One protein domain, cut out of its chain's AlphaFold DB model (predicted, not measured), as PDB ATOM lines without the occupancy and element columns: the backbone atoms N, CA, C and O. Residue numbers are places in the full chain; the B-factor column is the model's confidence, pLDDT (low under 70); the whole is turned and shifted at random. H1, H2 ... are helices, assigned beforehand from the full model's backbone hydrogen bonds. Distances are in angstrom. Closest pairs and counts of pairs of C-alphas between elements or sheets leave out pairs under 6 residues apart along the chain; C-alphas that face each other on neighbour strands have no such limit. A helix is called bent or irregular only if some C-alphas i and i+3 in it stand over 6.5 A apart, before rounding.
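Overview. This is residues 11 to 71 of the 200 residues of an uncharacterized protein of Candidatus Sungbacteria bacterium RIFCSPLOWO2_01_FULL_47_10 (UniProt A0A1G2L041). Two long helices, H1 and H3, lie side by side and run opposite ways, and the short helix H2 lies across one end of the pair, where the chain turns back. After H3 a tail without a named element, residues 59 to 71, folds back and runs slantwise past one side of the two long helices. The printed part has 61 residues with three named helices, H1, H2 and H3 in chain order, and no named strand; its class is all helix. It is compact, with a radius of gyration of the C-alphas of 12.0 A, and elongated, spanning 35 by 19 by 19 A.

Along the chain. H1, residues 11 to 30, begins at C-alpha 11 (17.627, -34.995, -50.172) and measures 27.7 A from first to last C-alpha. It is irregular, but only just: C-alphas 14 and 17 are 6.6 A apart. H2, residues 33 to 38, measures 8.7 A. H3, residues 40 to 58, measures 27.3 A and ends at C-alpha 58 (16.605, -25.698, -49.683). It has a kink of 28 degrees near residue 52 and is irregular, with C-alphas 54 and 57 7.1 A apart.

Arrangement. H1 and H3 touch, their closest C-alphas being those of Ile 24 and Ile 47, 6.7 A apart. They run opposite ways at a steep tilt of 38 degrees, only just past shallow. H2 is close to H1 but not clearly touching, with the closest C-alphas, Gly 28 and Phe 36, 7.4 A apart, and is about perpendicular to it at 84 degrees. H2 is also close to H3 but not clearly touching, the closest C-alphas, Phe 36 and Val 43, being 6.8 A apart, and is about perpendicular to it at 76 degrees. Every O i to N i+4 pair is within hydrogen-bond range in H2, against 14 of 16 in H1 and 13 of 15 in H3.

Size, cuts and confidence. The two C-alphas farthest apart, those of Cys 34 and Tyr 59, are 35.7 A from each other. The printed part has no cut, and the links from H1 to H2 and from H2 to H3 are tight. The mean pLDDT of the printed part is 79.5; residue 34 and residues 69 to 71 are under 70.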
ATOM      1  N   LEU A  11      17.291 -36.342 -50.657       73.69
ATOM      2  CA  LEU A  11      17.627 -34.995 -50.172       73.69
ATOM      3  C   LEU A  11      18.145 -35.033 -48.723       73.69
ATOM      4  O   LEU A  11      19.142 -34.394 -48.391       73.69
ATOM      5  N   ILE A  12      17.491 -35.821 -47.866       77.50
ATOM      6  CA  ILE A  12      17.903 -35.976 -46.469       77.50
ATOM      7  C   ILE A  12      19.278 -36.644 -46.362       77.50
ATOM      8  O   ILE A  12      20.122 -36.177 -45.602       77.50
ATOM      9  N   ASN A  13      19.509 -37.734 -47.095       81.81
ATOM     10  CA  ASN A  13      20.734 -38.522 -46.949       81.81
ATOM     11  C   ASN A  13      21.943 -37.928 -47.676       81.81
ATOM     12  O   ASN A  13      23.045 -38.022 -47.144       81.81
ATOM     13  N   ASP A  14      21.742 -37.303 -48.833       79.94
ATOM     14  CA  ASP A  14      22.841 -36.860 -49.697       79.94
ATOM     15  C   ASP A  14      23.202 -35.390 -49.458       79.94
ATOM     16  O   ASP A  14      24.339 -34.984 -49.691       79.94
ATOM     17  N   VAL A  15      22.248 -34.581 -48.979       75.50
ATOM     18  CA  VAL A  15      22.443 -33.136 -48.791       75.50
ATOM     19  C   VAL A  15      22.339 -32.746 -47.324       75.50
ATOM     20  O   VAL A  15      23.264 -32.136 -46.796       75.50
ATOM     21  N   ILE A  16      21.252 -33.087 -46.628       81.12
ATOM     22  CA  ILE A  16      21.037 -32.584 -45.260       81.12
ATOM     23  C   ILE A  16      21.997 -33.250 -44.270       81.12
ATOM     24  O   ILE A  16      22.735 -32.553 -43.577       81.12
ATOM     25  N   ARG A  17      22.031 -34.587 -44.219       83.00
ATOM     26  CA  ARG A  17      22.841 -35.346 -43.254       83.00
ATOM     27  C   ARG A  17      24.337 -35.001 -43.327       83.00
ATOM     28  O   ARG A  17      24.880 -34.671 -42.277       83.00
ATOM     29  N   PRO A  18      25.002 -34.975 -44.500       85.38
ATOM     30  CA  PRO A  18      26.428 -34.657 -44.559       85.38
ATOM     31  C   PRO A  18      26.729 -33.217 -44.130       85.38
ATOM     32  O   PRO A  18      27.744 -32.963 -43.488       85.38
ATOM     33  N   ASN A  19      25.833 -32.269 -44.432       81.50
ATOM     34  CA  ASN A  19      25.982 -30.882 -43.989       81.50
ATOM     35  C   ASN A  19      25.817 -30.745 -42.469       81.50
ATOM     36  O   ASN A  19      26.592 -30.026 -41.842       81.50
ATOM     37  N   VAL A  20      24.849 -31.451 -41.872       82.81
ATOM     38  CA  VAL A  20      24.657 -31.494 -40.413       82.81
ATOM     39  C   VAL A  20      25.885 -32.110 -39.736       82.81
ATOM     40  O   VAL A  20      26.433 -31.530 -38.804       82.81
ATOM     41  N   GLU A  21      26.354 -33.261 -40.225       84.31
ATOM     42  CA  GLU A  21      27.518 -33.964 -39.674       84.31
ATOM     43  C   GLU A  21      28.803 -33.137 -39.789       84.31
ATOM     44  O   GLU A  21      29.588 -33.094 -38.841       84.31
ATOM     45  N   SER A  22      29.006 -32.444 -40.916       84.56
ATOM     46  CA  SER A  22      30.135 -31.525 -41.095       84.56
ATOM     47  C   SER A  22      30.081 -30.374 -40.096       84.56
ATOM     48  O   SER A  22      31.084 -30.096 -39.454       84.56
ATOM     49  N   LEU A  23      28.919 -29.734 -39.921       84.56
ATOM     50  CA  LEU A  23      28.766 -28.621 -38.978       84.56
ATOM     51  C   LEU A  23      29.031 -29.051 -37.532       84.56
ATOM     52  O   LEU A  23      29.765 -28.374 -36.818       84.56
ATOM     53  N   ILE A  24      28.484 -30.194 -37.112       82.69
ATOM     54  CA  ILE A  24      28.718 -30.739 -35.767       82.69
ATOM     55  C   ILE A  24      30.201 -31.064 -35.574       82.69
ATOM     56  O   ILE A  24      30.760 -30.778 -34.517       82.69
ATOM     57  N   ARG A  25      30.854 -31.646 -36.586       82.19
ATOM     58  CA  ARG A  25      32.281 -31.975 -36.525       82.19
ATOM     59  C   ARG A  25      33.150 -30.725 -36.433       82.19
ATOM     60  O   ARG A  25      34.081 -30.709 -35.631       82.19
ATOM     61  N   ASP A  26      32.853 -29.703 -37.225       84.19
ATOM     62  CA  ASP A  26      33.624 -28.460 -37.260       84.19
ATOM     63  C   ASP A  26      33.476 -27.689 -35.943       84.19
ATOM     64  O   ASP A  26      34.477 -27.284 -35.351       84.19
ATOM     65  N   GLU A  27      32.252 -27.555 -35.426       80.88
ATOM     66  CA  GLU A  27      32.005 -26.902 -34.135       80.88
ATOM     67  C   GLU A  27      32.554 -27.713 -32.954       80.88
ATOM     68  O   GLU A  27      33.148 -27.146 -32.036       80.88
ATOM     69  N   GLY A  28      32.440 -29.043 -33.000       75.94
ATOM     70  CA  GLY A  28      33.002 -29.932 -31.984       75.94
ATOM     71  C   GLY A  28      34.533 -29.937 -31.959       75.94
ATOM     72  O   GLY A  28      35.124 -30.088 -30.896       75.94
ATOM     73  N   SER A  29      35.185 -29.730 -33.108       78.88
ATOM     74  CA  SER A  29      36.654 -29.685 -33.207       78.88
ATOM     75  C   SER A  29      37.241 -28.329 -32.812       78.88
ATOM     76  O   SER A  29      38.406 -28.252 -32.428       78.88
ATOM     77  N   ARG A  30      36.464 -27.245 -32.921       81.75
ATOM     78  CA  ARG A  30      36.899 -25.887 -32.555       81.75
ATOM     79  C   ARG A  30      36.897 -25.638 -31.051       81.75
ATOM     80  O   ARG A  30      37.624 -24.760 -30.590       81.75
ATOM     81  N   ARG A  31      36.076 -26.370 -30.297       76.88
ATOM     82  CA  ARG A  31      35.887 -26.147 -28.861       76.88
ATOM     83  C   ARG A  31      36.661 -27.172 -28.035       76.88
ATOM     84  O   ARG A  31      36.685 -28.352 -28.384       76.88
ATOM     85  N   PRO A  32      37.279 -26.764 -26.915       77.12
ATOM     86  CA  PRO A  32      37.847 -27.719 -25.981       77.12
ATOM     87  C   PRO A  32      36.725 -28.573 -25.381       77.12
ATOM     88  O   PRO A  32      35.644 -28.074 -25.069       77.12
ATOM     89  N   VAL A  33      36.982 -29.867 -25.179       71.94
ATOM     90  CA  VAL A  33      35.932 -30.811 -24.762       71.94
ATOM     91  C   VAL A  33      35.288 -30.430 -23.420       71.94
ATOM     92  O   VAL A  33      34.100 -30.658 -23.220       71.94
ATOM     93  N   CYS A  34      36.036 -29.790 -22.516       69.88
ATOM     94  CA  CYS A  34      35.496 -29.275 -21.253       69.88
ATOM     95  C   CYS A  34      34.387 -28.244 -21.467       69.88
ATOM     96  O   CYS A  34      33.352 -28.320 -20.816       69.88
ATOM     97  N   ASP A  35      34.610 -27.313 -22.393       76.06
ATOM     98  CA  ASP A  35      33.657 -26.256 -22.724       76.06
ATOM     99  C   ASP A  35      32.426 -26.840 -23.423       76.06
ATOM    100  O   ASP A  35      31.300 -26.441 -23.153       76.06
ATOM    101  N   PHE A  36      32.617 -27.877 -24.242       76.69
ATOM    102  CA  PHE A  36      31.507 -28.617 -24.838       76.69
ATOM    103  C   PHE A  36      30.637 -29.336 -23.789       76.69
ATOM    104  O   PHE A  36      29.414 -29.354 -23.916       76.69
ATOM    105  N   ILE A  37      31.250 -29.924 -22.753       76.38
ATOM    106  CA  ILE A  37      30.526 -30.611 -21.669       76.38
ATOM    107  C   ILE A  37      29.785 -29.606 -20.778       76.38
ATOM    108  O   ILE A  37      28.646 -29.858 -20.395       76.38
ATOM    109  N   GLU A  38      30.415 -28.479 -20.445       80.81
ATOM    110  CA  GLU A  38      29.843 -27.469 -19.544       80.81
ATOM    111  C   GLU A  38      28.788 -26.593 -20.231       80.81
ATOM    112  O   GLU A  38      27.764 -26.286 -19.627       80.81
ATOM    113  N   ASN A  39      28.995 -26.243 -21.503       85.00
ATOM    114  CA  ASN A  39      28.152 -25.316 -22.263       85.00
ATOM    115  C   ASN A  39      27.409 -26.008 -23.419       85.00
ATOM    116  O   ASN A  39      27.204 -25.421 -24.484       85.00
ATOM    117  N   ARG A  40      26.979 -27.259 -23.212       80.88
ATOM    118  CA  ARG A  40      26.317 -28.094 -24.231       80.88
ATOM    119  C   ARG A  40      25.138 -27.401 -24.916       80.88
ATOM    120  O   ARG A  40      25.025 -27.462 -26.138       80.88
ATOM    121  N   ASP A  41      24.292 -26.723 -24.146       84.50
ATOM    122  CA  ASP A  41      23.102 -26.044 -24.672       84.50
ATOM    123  C   ASP A  41      23.481 -24.884 -25.604       84.50
ATOM    124  O   ASP A  41      22.912 -24.732 -26.683       84.50
ATOM    125  N   GLN A  42      24.528 -24.130 -25.257       85.19
ATOM    126  CA  GLN A  42      25.033 -23.037 -26.093       85.19
ATOM    127  C   GLN A  42      25.646 -23.559 -27.395       85.19
ATOM    128  O   GLN A  42      25.506 -22.938 -28.449       85.19
ATOM    129  N   VAL A  43      26.325 -24.709 -27.343       82.38
ATOM    130  CA  VAL A  43      26.846 -25.371 -28.546       82.38
ATOM    131  C   VAL A  43      25.698 -25.863 -29.427       82.38
ATOM    132  O   VAL A  43      25.746 -25.714 -30.647       82.38
ATOM    133  N   GLN A  44      24.646 -26.416 -28.819       85.19
ATOM    134  CA  GLN A  44      23.457 -26.868 -29.533       85.19
ATOM    135  C   GLN A  44      22.746 -25.713 -30.246       85.19
ATOM    136  O   GLN A  44      22.337 -25.874 -31.397       85.19
ATOM    137  N   ASP A  45      22.626 -24.559 -29.594       86.75
ATOM    138  CA  ASP A  45      22.017 -23.363 -30.176       86.75
ATOM    139  C   ASP A  45      22.871 -22.784 -31.308       86.75
ATOM    140  O   ASP A  45      22.355 -22.551 -32.400       86.75
ATOM    141  N   ALA A  46      24.191 -22.684 -31.123       85.62
ATOM    142  CA  ALA A  46      25.096 -22.230 -32.179       85.62
ATOM    143  C   ALA A  46      25.035 -23.128 -33.429       85.62
ATOM    144  O   ALA A  46      24.968 -22.640 -34.557       85.62
ATOM    145  N   ILE A  47      25.012 -24.454 -33.243       84.00
ATOM    146  CA  ILE A  47      24.878 -25.401 -34.357       84.00
ATOM    147  C   ILE A  47      23.508 -25.266 -35.016       84.00
ATOM    148  O   ILE A  47      23.431 -25.309 -36.240       84.00
ATOM    149  N   ARG A  48      22.435 -25.083 -34.241       85.62
ATOM    150  CA  ARG A  48      21.081 -24.873 -34.769       85.62
ATOM    151  C   ARG A  48      21.014 -23.630 -35.653       85.62
ATOM    152  O   ARG A  48      20.441 -23.702 -36.739       85.62
ATOM    153  N   ASP A  49      21.619 -22.530 -35.221       87.44
ATOM    154  CA  ASP A  49      21.638 -21.272 -35.968       87.44
ATOM    155  C   ASP A  49      22.420 -21.414 -37.283       87.44
ATOM    156  O   ASP A  49      21.909 -21.074 -38.354       87.44
ATOM    157  N   LEU A  50      23.602 -22.037 -37.235       84.56
ATOM    158  CA  LEU A  50      24.394 -22.360 -38.431       84.56
ATOM    159  C   LEU A  50      23.653 -23.312 -39.380       84.56
ATOM    160  O   LEU A  50      23.746 -23.198 -40.605       84.56
ATOM    161  N   LEU A  51      22.896 -24.261 -38.827       83.44
ATOM    162  CA  LEU A  51      22.073 -25.183 -39.598       83.44
ATOM    163  C   LEU A  51      20.946 -24.438 -40.321       83.44
ATOM    164  O   LEU A  51      20.686 -24.710 -41.492       83.44
ATOM    165  N   HIS A  52      20.297 -23.488 -39.644       85.00
ATOM    166  CA  HIS A  52      19.264 -22.644 -40.239       85.00
ATOM    167  C   HIS A  52      19.805 -21.821 -41.409       85.00
ATOM    168  O   HIS A  52      19.171 -21.801 -42.466       85.00
ATOM    169  N   GLU A  53      20.979 -21.209 -41.255       84.50
ATOM    170  CA  GLU A  53      21.628 -20.442 -42.321       84.50
ATOM    171  C   GLU A  53      21.948 -21.329 -43.535       84.50
ATOM    172  O   GLU A  53      21.612 -20.999 -44.674       84.50
ATOM    173  N   ARG A  54      22.531 -22.508 -43.295       80.31
ATOM    174  CA  ARG A  54      23.007 -23.400 -44.360       80.31
ATOM    175  C   ARG A  54      21.891 -24.154 -45.084       80.31
ATOM    176  O   ARG A  54      22.062 -24.525 -46.245       80.31
ATOM    177  N   ILE A  55      20.761 -24.394 -44.413       79.38
ATOM    178  CA  ILE A  55      19.612 -25.133 -44.961       79.38
ATOM    179  C   ILE A  55      18.547 -24.204 -45.573       79.38
ATOM    180  O   ILE A  55      17.782 -24.644 -46.432       79.38
ATOM    181  N   SER A  56      18.545 -22.909 -45.230       79.31
ATOM    182  CA  SER A  56      17.632 -21.898 -45.794       79.31
ATOM    183  C   SER A  56      17.462 -21.957 -47.330       79.31
ATOM    184  O   SER A  56      16.317 -21.902 -47.791       79.31
ATOM    185  N   PRO A  57      18.520 -22.181 -48.145       79.44
ATOM    186  CA  PRO A  57      18.392 -22.269 -49.606       79.44
ATOM    187  C   PRO A  57      17.557 -23.453 -50.121       79.44
ATOM    188  O   PRO A  57      17.127 -23.445 -51.272       79.44
ATOM    189  N   TYR A  58      17.318 -24.477 -49.295       72.81
ATOM    190  CA  TYR A  58      16.605 -25.698 -49.683       72.81
ATOM    191  C   TYR A  58      15.102 -25.658 -49.360       72.81
ATOM    192  O   TYR A  58      14.460 -26.706 -49.383       72.81
ATOM    193  N   TYR A  59      14.535 -24.486 -49.030       71.75
ATOM    194  CA  TYR A  59      13.118 -24.308 -48.653       71.75
ATOM    195  C   TYR A  59      12.639 -25.268 -47.545       71.75
ATOM    196  O   TYR A  59      11.461 -25.613 -47.459       71.75
ATOM    197  N   THR A  60      13.553 -25.714 -46.683       71.06
ATOM    198  CA  THR A  60      13.271 -26.634 -45.579       71.06
ATOM    199  C   THR A  60      13.469 -25.918 -44.250       71.06
ATOM    200  O   THR A  60      14.369 -25.096 -44.091       71.06
ATOM    201  N   ARG A  61      12.594 -26.212 -43.282       74.50
ATOM    202  CA  ARG A  61      12.636 -25.620 -41.941       74.50
ATOM    203  C   ARG A  61      13.013 -26.685 -40.923       74.50
ATOM    204  O   ARG A  61      12.320 -27.691 -40.794       74.50
ATOM    205  N   ILE A  62      14.079 -26.437 -40.169       75.69
ATOM    206  CA  ILE A  62      14.426 -27.252 -39.000       75.69
ATOM    207  C   ILE A  62      13.445 -26.897 -37.877       75.69
ATOM    208  O   ILE A  62      13.286 -25.726 -37.540       75.69
ATOM    209  N   ILE A  63      12.747 -27.900 -37.340       78.56
ATOM    210  CA  ILE A  63      11.780 -27.722 -36.241       78.56
ATOM    211  C   ILE A  63      12.503 -27.773 -34.893       78.56
ATOM    212  O   ILE A  63      12.247 -26.956 -34.015       78.56
ATOM    213  N   SER A  64      13.423 -28.725 -34.739       77.44
ATOM    214  CA  SER A  64      14.210 -28.909 -33.524       77.44
ATOM    215  C   SER A  64      15.511 -29.636 -33.838       77.44
ATOM    216  O   SER A  64      15.508 -30.603 -34.601       77.44
ATOM    217  N   PHE A  65      16.596 -29.212 -33.197       79.94
ATOM    218  CA  PHE A  65      17.871 -29.918 -33.173       79.94
ATOM    219  C   PHE A  65      18.246 -30.146 -31.712       79.94
ATOM    220  O   PHE A  65      18.359 -29.173 -30.970       79.94
ATOM    221  N   ASN A  66      18.398 -31.412 -31.314       80.88
ATOM    222  CA  ASN A  66      18.720 -31.812 -29.948       80.88
ATOM    223  C   ASN A  66      19.828 -32.860 -29.956       80.88
ATOM    224  O   ASN A  66      19.736 -33.851 -30.687       80.88
ATOM    225  N   PHE A  67      20.833 -32.684 -29.102       77.81
ATOM    226  CA  PHE A  67      21.775 -33.756 -28.817       77.81
ATOM    227  C   PHE A  67      21.103 -34.794 -27.910       77.81
ATOM    228  O   PHE A  67      20.684 -34.481 -26.795       77.81
ATOM    229  N   VAL A  68      21.005 -36.040 -28.375       74.00
ATOM    230  CA  VAL A  68      20.396 -37.133 -27.596       74.00
ATOM    231  C   VAL A  68      21.410 -37.702 -26.612       74.00
ATOM    232  O   VAL A  68      21.184 -37.658 -25.409       74.00
ATOM    233  N   ASP A  69      22.557 -38.139 -27.117       68.12
ATOM    234  CA  ASP A  69      23.646 -38.671 -26.309       68.12
ATOM    235  C   ASP A  69      24.982 -38.290 -26.946       68.12
ATOM    236  O   ASP A  69      25.078 -38.152 -28.169       68.12
ATOM    237  N   VAL A  70      25.993 -38.067 -26.114       67.31
ATOM    238  CA  VAL A  70      27.361 -37.820 -26.565       67.31
ATOM    239  C   VAL A  70      28.224 -38.888 -25.927       67.31
ATOM    240  O   VAL A  70      28.658 -38.765 -24.783       67.31
ATOM    241  N   ASP A  71      28.446 -39.956 -26.686       64.75
ATOM    242  CA  ASP A  71      29.275 -41.056 -26.230       64.75
ATOM    243  C   ASP A  71      30.753 -40.689 -26.380       64.75
ATOM    244  O   ASP A  71      31.331 -40.709 -27.471       64.75
TER     245      ASP A  71